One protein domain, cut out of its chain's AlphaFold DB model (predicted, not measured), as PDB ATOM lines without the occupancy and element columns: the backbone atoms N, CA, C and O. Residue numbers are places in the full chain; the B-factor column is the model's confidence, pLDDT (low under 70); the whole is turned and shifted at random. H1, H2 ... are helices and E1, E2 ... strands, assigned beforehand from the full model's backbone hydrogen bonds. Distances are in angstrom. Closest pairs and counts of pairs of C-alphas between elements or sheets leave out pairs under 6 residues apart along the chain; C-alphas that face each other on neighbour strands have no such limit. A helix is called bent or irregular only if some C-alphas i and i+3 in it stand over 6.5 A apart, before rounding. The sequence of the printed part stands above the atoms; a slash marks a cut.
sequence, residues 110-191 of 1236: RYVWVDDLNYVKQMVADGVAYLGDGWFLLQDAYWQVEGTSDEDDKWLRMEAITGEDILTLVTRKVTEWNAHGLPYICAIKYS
ATOM      1  N   ARG A 110     242.883 138.850 135.035       85.81
ATOM      2  CA  ARG A 110     243.010 140.219 134.521       85.81
ATOM      3  C   ARG A 110     241.799 140.631 133.707       85.81
ATOM      4  O   ARG A 110     241.446 139.970 132.742       85.81
ATOM      5  N   TYR A 111     241.218 141.775 134.029       86.12
ATOM      6  CA  TYR A 111     240.188 142.415 133.220       86.12
ATOM      7  C   TYR A 111     240.838 143.448 132.296       86.12
ATOM      8  O   TYR A 111     241.457 144.409 132.763       86.12
ATOM      9  N   VAL A 112     240.729 143.222 130.983       84.31
ATOM     10  CA  VAL A 112     241.396 144.022 129.940       84.31
ATOM     11  C   VAL A 112     240.376 144.487 128.904       84.31
ATOM     12  O   VAL A 112     239.397 143.796 128.612       84.31
ATOM     13  N   TRP A 113     240.597 145.680 128.355       82.25
ATOM     14  CA  TRP A 113     239.785 146.221 127.271       82.25
ATOM     15  C   TRP A 113     240.091 145.503 125.952       82.25
ATOM     16  O   TRP A 113     241.253 145.394 125.562       82.25
ATOM     17  N   VAL A 114     239.058 145.029 125.249       80.44
ATOM     18  CA  VAL A 114     239.210 144.404 123.927       80.44
ATOM     19  C   VAL A 114     238.738 145.370 122.845       80.44
ATOM     20  O   VAL A 114     237.539 145.582 122.657       80.44
ATOM     21  N   ASP A 115     239.702 145.928 122.113       68.31
ATOM     22  CA  ASP A 115     239.494 146.977 121.109       68.31
ATOM     23  C   ASP A 115     238.538 146.590 119.969       68.31
ATOM     24  O   ASP A 115     237.755 147.424 119.522       68.31
ATOM     25  N   ASP A 116     238.574 145.337 119.511       64.69
ATOM     26  CA  ASP A 116     237.781 144.887 118.358       64.69
ATOM     27  C   ASP A 116     236.291 144.715 118.684       64.69
ATOM     28  O   ASP A 116     235.439 144.779 117.797       64.69
ATOM     29  N   LEU A 117     235.964 144.491 119.961       60.56
ATOM     30  CA  LEU A 117     234.616 144.125 120.401       60.56
ATOM     31  C   LEU A 117     233.995 145.129 121.391       60.56
ATOM     32  O   LEU A 117     232.814 145.010 121.714       60.56
ATOM     33  N   ASN A 118     234.753 146.146 121.818       72.19
ATOM     34  CA  ASN A 118     234.334 147.247 122.699       72.19
ATOM     35  C   ASN A 118     233.714 146.819 124.045       72.19
ATOM     36  O   ASN A 118     232.751 147.435 124.512       72.19
ATOM     37  N   TYR A 119     234.260 145.778 124.674       80.50
ATOM     38  CA  TYR A 119     233.880 145.345 126.022       80.50
ATOM     39  C   TYR A 119     235.109 144.962 126.851       80.50
ATOM     40  O   TYR A 119     236.204 144.753 126.317       80.50
ATOM     41  N   VAL A 120     234.927 144.861 128.169       81.12
ATOM     42  CA  VAL A 120     235.978 144.383 129.075       81.12
ATOM     43  C   VAL A 120     235.889 142.869 129.173       81.12
ATOM     44  O   VAL A 120     234.847 142.331 129.552       81.12
ATOM     45  N   LYS A 121     236.974 142.183 128.815       83.50
ATOM     46  CA  LYS A 121     237.058 140.725 128.861       83.50
ATOM     47  C   LYS A 121     237.904 140.281 130.043       83.50
ATOM     48  O   LYS A 121     238.952 140.864 130.328       83.50
ATOM     49  N   GLN A 122     237.465 139.209 130.686       85.56
ATOM     50  CA  GLN A 122     238.277 138.477 131.641       85.56
ATOM     51  C   GLN A 122     239.340 137.649 130.900       85.56
ATOM     52  O   GLN A 122     239.029 136.829 130.035       85.56
ATOM     53  N   MET A 123     240.603 137.859 131.246       79.94
ATOM     54  CA  MET A 123     241.749 137.090 130.784       79.94
ATOM     55  C   MET A 123     242.332 136.310 131.956       79.94
ATOM     56  O   MET A 123     242.739 136.875 132.970       79.94
ATOM     57  N   VAL A 124     242.372 134.996 131.789       81.88
ATOM     58  CA  VAL A 124     243.017 134.044 132.697       81.88
ATOM     59  C   VAL A 124     244.082 133.305 131.883       81.88
ATOM     60  O   VAL A 124     244.031 133.326 130.652       81.88
ATOM     61  N   ALA A 125     245.065 132.689 132.541       78.12
ATOM     62  CA  ALA A 125     246.098 131.909 131.862       78.12
ATOM     63  C   ALA A 125     245.500 130.852 130.906       78.12
ATOM     64  O   ALA A 125     244.455 130.261 131.191       78.12
ATOM     65  N   ASP A 126     246.171 130.621 129.772       69.88
ATOM     66  CA  ASP A 126     245.674 129.745 128.707       69.88
ATOM     67  C   ASP A 126     245.352 128.334 129.222       69.88
ATOM     68  O   ASP A 126     246.177 127.660 129.839       69.88
ATOM     69  N   GLY A 127     244.130 127.877 128.936       68.50
ATOM     70  CA  GLY A 127     243.639 126.554 129.324       68.50
ATOM     71  C   GLY A 127     243.033 126.464 130.728       68.50
ATOM     72  O   GLY A 127     242.566 125.384 131.094       68.50
ATOM     73  N   VAL A 128     243.002 127.560 131.497       82.06
ATOM     74  CA  VAL A 128     242.308 127.612 132.793       82.06
ATOM     75  C   VAL A 128     240.812 127.850 132.581       82.06
ATOM     76  O   VAL A 128     240.410 128.830 131.958       82.06
ATOM     77  N   ALA A 129     239.977 126.978 133.137       79.69
ATOM     78  CA  ALA A 129     238.525 127.106 133.133       79.69
ATOM     79  C   ALA A 129     238.000 127.481 134.524       79.69
ATOM     80  O   ALA A 129     238.389 126.868 135.518       79.69
ATOM     81  N   TYR A 130     237.086 128.450 134.586       83.25
ATOM     82  CA  TYR A 130     236.364 128.783 135.813       83.25
ATOM     83  C   TYR A 130     235.150 127.866 135.988       83.25
ATOM     84  O   TYR A 130     234.337 127.725 135.073       83.25
ATOM     85  N   LEU A 131     235.033 127.226 137.151       72.75
ATOM     86  CA  LEU A 131     233.980 126.247 137.452       72.75
ATOM     87  C   LEU A 131     232.891 126.794 138.390       72.75
ATOM     88  O   LEU A 131     231.855 126.146 138.551       72.75
ATOM     89  N   GLY A 132     233.088 127.992 138.949       76.75
ATOM     90  CA  GLY A 132     232.191 128.619 139.924       76.75
ATOM     91  C   GLY A 132     232.691 128.518 141.365       76.75
ATOM     92  O   GLY A 132     233.540 127.685 141.671       76.75
ATOM     93  N   ASP A 133     232.169 129.373 142.244       74.88
ATOM     94  CA  ASP A 133     232.458 129.409 143.690       74.88
ATOM     95  C   ASP A 133     233.965 129.531 144.014       74.88
ATOM     96  O   ASP A 133     234.483 128.940 144.967       74.88
ATOM     97  N   GLY A 134     234.700 130.267 143.173       78.44
ATOM     98  CA  GLY A 134     236.146 130.451 143.288       78.44
ATOM     99  C   GLY A 134     236.991 129.276 142.779       78.44
ATOM    100  O   GLY A 134     238.207 129.310 142.956       78.44
ATOM    101  N   TRP A 135     236.398 128.245 142.161       83.06
ATOM    102  CA  TRP A 135     237.126 127.078 141.645       83.06
ATOM    103  C   TRP A 135     237.622 127.262 140.211       83.06
ATOM    104  O   TRP A 135     236.865 127.626 139.309       83.06
ATOM    105  N   PHE A 136     238.884 126.903 139.988       83.94
ATOM    106  CA  PHE A 136     239.545 126.927 138.686       83.94
ATOM    107  C   PHE A 136     240.130 125.552 138.350       83.94
ATOM    108  O   PHE A 136     240.553 124.810 139.238       83.94
ATOM    109  N   LEU A 137     240.148 125.214 137.061       81.12
ATOM    110  CA  LEU A 137     240.628 123.939 136.527       81.12
ATOM    111  C   LEU A 137     241.623 124.178 135.391       81.12
ATOM    112  O   LEU A 137     241.300 124.868 134.429       81.12
ATOM    113  N   LEU A 138     242.791 123.545 135.463       82.38
ATOM    114  CA  LEU A 138     243.794 123.520 134.400       82.38
ATOM    115  C   LEU A 138     244.247 122.078 134.168       82.38
ATOM    116  O   LEU A 138     244.864 121.472 135.041       82.38
ATOM    117  N   GLN A 139     243.964 121.534 132.982       80.25
ATOM    118  CA  GLN A 139     244.249 120.134 132.634       80.25
ATOM    119  C   GLN A 139     243.680 119.153 133.676       80.25
ATOM    120  O   GLN A 139     242.463 118.972 133.721       80.25
ATOM    121  N   ASP A 140     244.532 118.550 134.506       80.50
ATOM    122  CA  ASP A 140     244.160 117.586 135.545       80.50
ATOM    123  C   ASP A 140     244.283 118.153 136.973       80.50
ATOM    124  O   ASP A 140     244.069 117.438 137.947       80.50
ATOM    125  N   ALA A 141     244.584 119.444 137.124       82.44
ATOM    126  CA  ALA A 141     244.733 120.107 138.415       82.44
ATOM    127  C   ALA A 141     243.618 121.135 138.649       82.44
ATOM    128  O   ALA A 141     243.295 121.919 137.756       82.44
ATOM    129  N   TYR A 142     243.051 121.167 139.855       85.69
ATOM    130  CA  TYR A 142     242.058 122.172 140.247       85.69
ATOM    131  C   TYR A 142     242.364 122.779 141.619       85.69
ATOM    132  O   TYR A 142     242.876 122.095 142.505       85.69
ATOM    133  N   TRP A 143     242.048 124.064 141.790       86.50
ATOM    134  CA  TRP A 143     242.263 124.825 143.029       86.50
ATOM    135  C   TRP A 143     241.107 125.794 143.285       86.50
ATOM    136  O   TRP A 143     240.359 126.134 142.366       86.50
ATOM    137  N   GLN A 144     240.978 126.249 144.532       85.44
ATOM    138  CA  GLN A 144     240.011 127.273 144.927       85.44
ATOM    139  C   GLN A 144     240.728 128.555 145.351       85.44
ATOM    140  O   GLN A 144     241.740 128.503 146.052       85.44
ATOM    141  N   VAL A 145     240.183 129.704 144.958       84.31
ATOM    142  CA  VAL A 145     240.525 131.009 145.529       84.31
ATOM    143  C   VAL A 145     239.611 131.258 146.727       84.31
ATOM    144  O   VAL A 145     238.442 131.630 146.575       84.31
ATOM    145  N   GLU A 146     240.142 131.014 147.925       76.44
ATOM    146  CA  GLU A 146     239.425 131.239 149.182       76.44
ATOM    147  C   GLU A 146     239.053 132.723 149.355       76.44
ATOM    148  O   GLU A 146     239.833 133.616 149.030       76.44
ATOM    149  N   GLY A 147     237.847 132.996 149.868       75.06
ATOM    150  CA  GLY A 147     237.346 134.361 150.093       75.06
ATOM    151  C   GLY A 147     236.532 134.970 148.942       75.06
ATOM    152  O   GLY A 147     236.053 136.093 149.083       75.06
ATOM    153  N   THR A 148     236.330 134.243 147.839       80.75
ATOM    154  CA  THR A 148     235.426 134.653 146.746       80.75
ATOM    155  C   THR A 148     233.965 134.558 147.203       80.75
ATOM    156  O   THR A 148     233.527 133.486 147.619       80.75
ATOM    157  N   SER A 149     233.210 135.661 147.144       80.81
ATOM    158  CA  SER A 149     231.786 135.680 147.517       80.81
ATOM    159  C   SER A 149     230.856 135.314 146.352       80.81
ATOM    160  O   SER A 149     231.246 135.381 145.186       80.81
ATOM    161  N   ASP A 150     229.585 135.028 146.654       76.62
ATOM    162  CA  ASP A 150     228.536 134.794 145.646       76.62
ATOM    163  C   ASP A 150     228.337 135.993 144.695       76.62
ATOM    164  O   ASP A 150     227.881 135.833 143.560       76.62
ATOM    165  N   GLU A 151     228.642 137.219 145.141       79.44
ATOM    166  CA  GLU A 151     228.617 138.390 144.263       79.44
ATOM    167  C   GLU A 151     229.820 138.430 143.324       79.44
ATOM    168  O   GLU A 151     229.656 138.798 142.162       79.44
ATOM    169  N   ASP A 152     231.003 138.043 143.798       82.94
ATOM    170  CA  ASP A 152     232.226 138.002 142.989       82.94
ATOM    171  C   ASP A 152     232.139 136.905 141.923       82.94
ATOM    172  O   ASP A 152     232.550 137.113 140.781       82.94
ATOM    173  N   ASP A 153     231.502 135.777 142.259       80.81
ATOM    174  CA  ASP A 153     231.223 134.676 141.334       80.81
ATOM    175  C   ASP A 153     230.442 135.145 140.096       80.81
ATOM    176  O   ASP A 153     230.716 134.705 138.979       80.81
ATOM    177  N   LYS A 154     229.522 136.110 140.254       83.50
ATOM    178  CA  LYS A 154     228.793 136.696 139.116       83.50
ATOM    179  C   LYS A 154     229.739 137.399 138.145       83.50
ATOM    180  O   LYS A 154     229.604 137.197 136.944       83.50
ATOM    181  N   TRP A 155     230.707 138.166 138.646       83.94
ATOM    182  CA  TRP A 155     231.689 138.877 137.816       83.94
ATOM    183  C   TRP A 155     232.713 137.939 137.170       83.94
ATOM    184  O   TRP A 155     233.177 138.213 136.065       83.94
ATOM    185  N   LEU A 156     233.053 136.828 137.830       81.38
ATOM    186  CA  LEU A 156     233.971 135.805 137.309       81.38
ATOM    187  C   LEU A 156     233.325 134.882 136.265       81.38
ATOM    188  O   LEU A 156     234.032 134.210 135.521       81.38
ATOM    189  N   ARG A 157     231.988 134.827 136.201       80.94
ATOM    190  CA  ARG A 157     231.249 134.120 135.137       80.94
ATOM    191  C   ARG A 157     230.965 134.992 133.916       80.94
ATOM    192  O   ARG A 157     230.547 134.467 132.886       80.94
ATOM    193  N   MET A 158     231.135 136.310 134.020       82.62
ATOM    194  CA  MET A 158     230.883 137.225 132.910       82.62
ATOM    195  C   MET A 158     232.036 137.173 131.908       82.62
ATOM    196  O   MET A 158     233.097 137.748 132.124       82.62
ATOM    197  N   GLU A 159     231.795 136.537 130.763       72.75
ATOM    198  CA  GLU A 159     232.769 136.501 129.665       72.75
ATOM    199  C   GLU A 159     232.991 137.883 129.022       72.75
ATOM    200  O   GLU A 159     234.071 138.159 128.499       72.75
ATOM    201  N   ALA A 160     231.985 138.762 129.081       80.94
ATOM    202  CA  ALA A 160     232.033 140.127 128.569       80.94
ATOM    203  C   ALA A 160     231.302 141.085 129.520       80.94
ATOM    204  O   ALA A 160     230.123 140.892 129.818       80.94
ATOM    205  N   ILE A 161     231.991 142.134 129.973       82.81
ATOM    206  CA  ILE A 161     231.422 143.186 130.821       82.81
ATOM    207  C   ILE A 161     231.151 144.418 129.957       82.81
ATOM    208  O   ILE A 161     232.055 144.962 129.313       82.81
ATOM    209  N   THR A 162     229.894 144.855 129.951       82.25
ATOM    210  CA  THR A 162     229.376 145.925 129.088       82.25
ATOM    211  C   THR A 162     228.543 146.927 129.881       82.25
ATOM    212  O   THR A 162     227.978 146.589 130.914       82.25
ATOM    213  N   GLY A 163     228.400 148.149 129.375       79.19
ATOM    214  CA  GLY A 163     227.502 149.156 129.953       79.19
ATOM    215  C   GLY A 163     227.949 149.717 131.302       79.19
ATOM    216  O   GLY A 163     229.141 149.904 131.535       79.19
ATOM    217  N   GLU A 164     226.982 150.025 132.174       76.38
ATOM    218  CA  GLU A 164     227.217 150.583 133.520       76.38
ATOM    219  C   GLU A 164     228.026 149.646 134.433       76.38
ATOM    220  O   GLU A 164     228.694 150.100 135.370       76.38
ATOM    221  N   ASP A 165     228.049 148.349 134.119       82.12
ATOM    222  CA  ASP A 165     228.850 147.362 134.841       82.12
ATOM    223  C   ASP A 165     230.353 147.628 134.688       82.12
ATOM    224  O   ASP A 165     231.115 147.372 135.618       82.12
ATOM    225  N   ILE A 166     230.795 148.230 133.575       81.06
ATOM    226  CA  ILE A 166     232.200 148.631 133.385       81.06
ATOM    227  C   ILE A 166     232.592 149.695 134.416       81.06
ATOM    228  O   ILE A 166     233.647 149.601 135.047       81.06
ATOM    229  N   LEU A 167     231.734 150.703 134.613       79.81
ATOM    230  CA  LEU A 167     231.985 151.757 135.593       79.81
ATOM    231  C   LEU A 167     231.998 151.172 137.008       79.81
ATOM    232  O   LEU A 167     232.892 151.479 137.797       79.81
ATOM    233  N   THR A 168     231.048 150.286 137.309       83.06
ATOM    234  CA  THR A 168     230.947 149.606 138.607       83.06
ATOM    235  C   THR A 168     232.168 148.727 138.895       83.06
ATOM    236  O   THR A 168     232.667 148.717 140.024       83.06
ATOM    237  N   LEU A 169     232.687 148.030 137.880       84.00
ATOM    238  CA  LEU A 169     233.898 147.222 137.980       84.00
ATOM    239  C   LEU A 169     235.100 148.088 138.375       84.00
ATOM    240  O   LEU A 169     235.741 147.829 139.392       84.00
ATOM    241  N   VAL A 170     235.374 149.134 137.588       81.56
ATOM    242  CA  VAL A 170     236.588 149.957 137.721       81.56
ATOM    243  C   VAL A 170     236.556 150.847 138.965       81.56
ATOM    244  O   VAL A 170     237.591 151.052 139.592       81.56
ATOM    245  N   THR A 171     235.389 151.373 139.346       80.12
ATOM    246  CA  THR A 171     235.285 152.325 140.470       80.12
ATOM    247  C   THR A 171     235.057 151.651 141.822       80.12
ATOM    248  O   THR A 171     235.542 152.151 142.838       80.12
ATOM    249  N   ARG A 172     234.342 150.515 141.857       83.94
ATOM    250  CA  ARG A 172     233.917 149.864 143.106       83.94
ATOM    251  C   ARG A 172     234.526 148.477 143.294       83.94
ATOM    252  O   ARG A 172     235.256 148.273 144.260       83.94
ATOM    253  N   LYS A 173     234.257 147.528 142.390       84.62
ATOM    254  CA  LYS A 173     234.585 146.105 142.624       84.62
ATOM    255  C   LYS A 173     236.084 145.814 142.657       84.62
ATOM    256  O   LYS A 173     236.534 145.086 143.531       84.62
ATOM    257  N   VAL A 174     236.880 146.445 141.795       82.06
ATOM    258  CA  VAL A 174     238.350 146.298 141.820       82.06
ATOM    259  C   VAL A 174     238.941 146.791 143.145       82.06
ATOM    260  O   VAL A 174     239.874 146.193 143.677       82.06
ATOM    261  N   THR A 175     238.380 147.857 143.716       82.12
ATOM    262  CA  THR A 175     238.793 148.373 145.027       82.12
ATOM    263  C   THR A 175     238.456 147.382 146.147       82.12
ATOM    264  O   THR A 175     239.291 147.156 147.021       82.12
ATOM    265  N   GLU A 176     237.275 146.753 146.094       84.25
ATOM    266  CA  GLU A 176     236.852 145.699 147.035       84.25
ATOM    267  C   GLU A 176     237.771 144.464 146.955       84.25
ATOM    268  O   GLU A 176     238.282 144.011 147.980       84.25
ATOM    269  N   TRP A 177     238.062 143.965 145.748       85.81
ATOM    270  CA  TRP A 177     238.938 142.800 145.553       85.81
ATOM    271  C   TRP A 177     240.363 143.036 146.051       85.81
ATOM    272  O   TRP A 177     240.912 142.189 146.757       85.81
ATOM    273  N   ASN A 178     240.933 144.209 145.760       81.44
ATOM    274  CA  ASN A 178     242.253 144.588 146.262       81.44
ATOM    275  C   ASN A 178     242.283 144.677 147.796       81.44
ATOM    276  O   ASN A 178     243.259 144.256 148.413       81.44
ATOM    277  N   ALA A 179     241.221 145.194 148.424       82.25
ATOM    278  CA  ALA A 179     241.126 145.277 149.883       82.25
ATOM    279  C   ALA A 179     241.034 143.892 150.547       82.25
ATOM    280  O   ALA A 179     241.538 143.709 151.655       82.25
ATOM    281  N   HIS A 180     240.412 142.920 149.872       81.56
ATOM    282  CA  HIS A 180     240.268 141.541 150.351       81.56
ATOM    283  C   HIS A 180     241.456 140.636 149.972       81.56
ATOM    284  O   HIS A 180     241.481 139.472 150.363       81.56
ATOM    285  N   GLY A 181     242.449 141.155 149.238       79.12
ATOM    286  CA  GLY A 181     243.634 140.400 148.820       79.12
ATOM    287  C   GLY A 181     243.356 139.336 147.754       79.12
ATOM    288  O   GLY A 181     244.119 138.378 147.639       79.12
ATOM    289  N   LEU A 182     242.271 139.483 146.988       84.31
ATOM    290  CA  LEU A 182     241.901 138.550 145.924       84.31
ATOM    291  C   LEU A 182     242.763 138.787 144.665       84.31
ATOM    292  O   LEU A 182     243.079 139.935 144.348       84.31
ATOM    293  N   PRO A 183     243.109 137.740 143.894       82.75
ATOM    294  CA  PRO A 183     243.991 137.830 142.726       82.75
ATOM    295  C   PRO A 183     243.293 138.382 141.461       82.75
ATOM    296  O   PRO A 183     243.578 137.947 140.344       82.75
ATOM    297  N   TYR A 184     242.345 139.312 141.608       87.75
ATOM    298  CA  TYR A 184     241.510 139.840 140.521       87.75
ATOM    299  C   TYR A 184     241.874 141.304 140.231       87.75
ATOM    300  O   TYR A 184     241.622 142.187 141.049       87.75
ATOM    301  N   ILE A 185     242.473 141.580 139.068       83.06
ATOM    302  CA  ILE A 185     243.063 142.888 138.726       83.06
ATOM    303  C   ILE A 185     242.403 143.452 137.466       83.06
ATOM    304  O   ILE A 185     242.157 142.731 136.505       83.06
ATOM    305  N   CYS A 186     242.159 144.763 137.423       83.19
ATOM    306  CA  CYS A 186     241.699 145.454 136.218       83.19
ATOM    307  C   CYS A 186     242.781 146.400 135.693       83.19
ATOM    308  O   CYS A 186     243.310 147.219 136.443       83.19
ATOM    309  N   ALA A 187     243.105 146.293 134.402       81.50
ATOM    310  CA  ALA A 187     244.089 147.158 133.747       81.50
ATOM    311  C   ALA A 187     243.529 148.557 133.407       81.50
ATOM    312  O   ALA A 187     244.291 149.485 133.143       81.50
ATOM    313  N   ILE A 188     242.203 148.709 133.433       81.94
ATOM    314  CA  ILE A 188     241.487 149.910 133.000       81.94
ATOM    315  C   ILE A 188     241.341 150.896 134.165       81.94
ATOM    316  O   ILE A 188     241.014 150.508 135.285       81.94
ATOM    317  N   LYS A 189     241.539 152.187 133.890       81.06
ATOM    318  CA  LYS A 189     241.390 153.299 134.843       81.06
ATOM    319  C   LYS A 189     240.186 154.172 134.494       81.06
ATOM    320  O   LYS A 189     239.768 154.225 133.340       81.06
ATOM    321  N   TYR A 190     239.656 154.900 135.474       82.56
ATOM    322  CA  TYR A 190     238.573 155.869 135.280       82.56
ATOM    323  C   TYR A 190     239.026 157.289 135.649       82.56
ATOM    324  O   TYR A 190     239.755 157.470 136.623       82.56
ATOM    325  N   SER A 191     238.603 158.285 134.866       81.00
ATOM    326  CA  SER A 191     238.865 159.714 135.084       81.00
ATOM    327  C   SER A 191     237.569 160.521 134.985       81.00
ATOM    328  O   SER A 191     236.871 160.431 133.978       81.00
TER     329      SER A 191
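This is residues 110 to 191 of the 1236 residues of an uncharacterized protein of Desulfobacteraceae bacterium (UniProt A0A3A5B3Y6). Two small three-stranded sheets lie at some distance from each other: E2, E1 and E6 form one, with the longer helix H2 covering one face, and E3, E4 and E5 form the other at one end of the long axis, with the short helix H1 grazing both. The printed part has 82 residues, with two named helices and six named strands in the order E1 E2 E3 E4 E5 H1 H2 E6, and its class is mixed, helices and strands. The first sheet, in the order E2 E1 E6, is mixed; the second, in the order E3 E4 E5, is antiparallel. The whole is compact, with a radius of gyration of the C-alphas of 12.8 A and spans of 41 by 30 by 17 A.

Start at E1, residues 110 to 114, the inner strand of its sheet. It forms a hairpin with E2, residues 119 to 123, antiparallel at 141 degrees, where you find N 112 and O 121 3.0 A apart, within hydrogen-bond range. On to E3, residues 128 to 132, E4, residues 135 to 138, and E5, residues 141 to 144: they form a meander, each strand the antiparallel neighbour of the one before. Look for N 129 and O 137 at 2.8 A between E3 and E4, and N 136 and O 143 at 2.9 A between E4 and E5. H1, residues 150 to 156, only grazes both sheets; its closest C-alphas to E3 are those of Asp 153 and Gly 132, 6.3 A apart. H2, residues 164 to 179, and H1 are near each other. E6, residues 184 to 186, is parallel to E1 at 32 degrees, with N 111 and O 185 2.8 A apart. H2 is on the sheet E2 E1 E6 at a height over the sheet of 8.8 A, two layers with the helix on one face, and on the local plane it runs slantwise to E6 at 48 degrees. The closest C-alphas of H2 and E6 are those of Trp 177 and Tyr 184, 6.4 A apart. Of the O i to N i+4 pairs, 1 of 3 in H1 and 10 of 12 in H2 are within hydrogen-bond range; of the O i to N i+3 pairs in H1, 3 of 4 are.

Find C-alpha 110 at (243.010, 140.219, 134.521), where E1 begins; it runs 12.0 A. E2 and E3 are 12.4 A each, E4 10.5 A, E5 10.8 A and H1 10.0 A. From C-alpha 164 at (227.217, 150.583, 133.520), H2 runs 22.1 A, with a kink of 32 degrees near residue 171; it is only just irregular, C-alphas 171 and 174 being 6.9 A apart. E6, 7.1 A, ends at C-alpha 186 at (241.699, 145.454, 136.218).

The two C-alphas farthest apart, those of Asp 140 and Ser 191, are 42.5 A apart. The printed part has no cut, and no link is long. Confidence is low, under 70, at residues 115 to 117 and 126 to 127; the mean pLDDT of the printed part is 80.5.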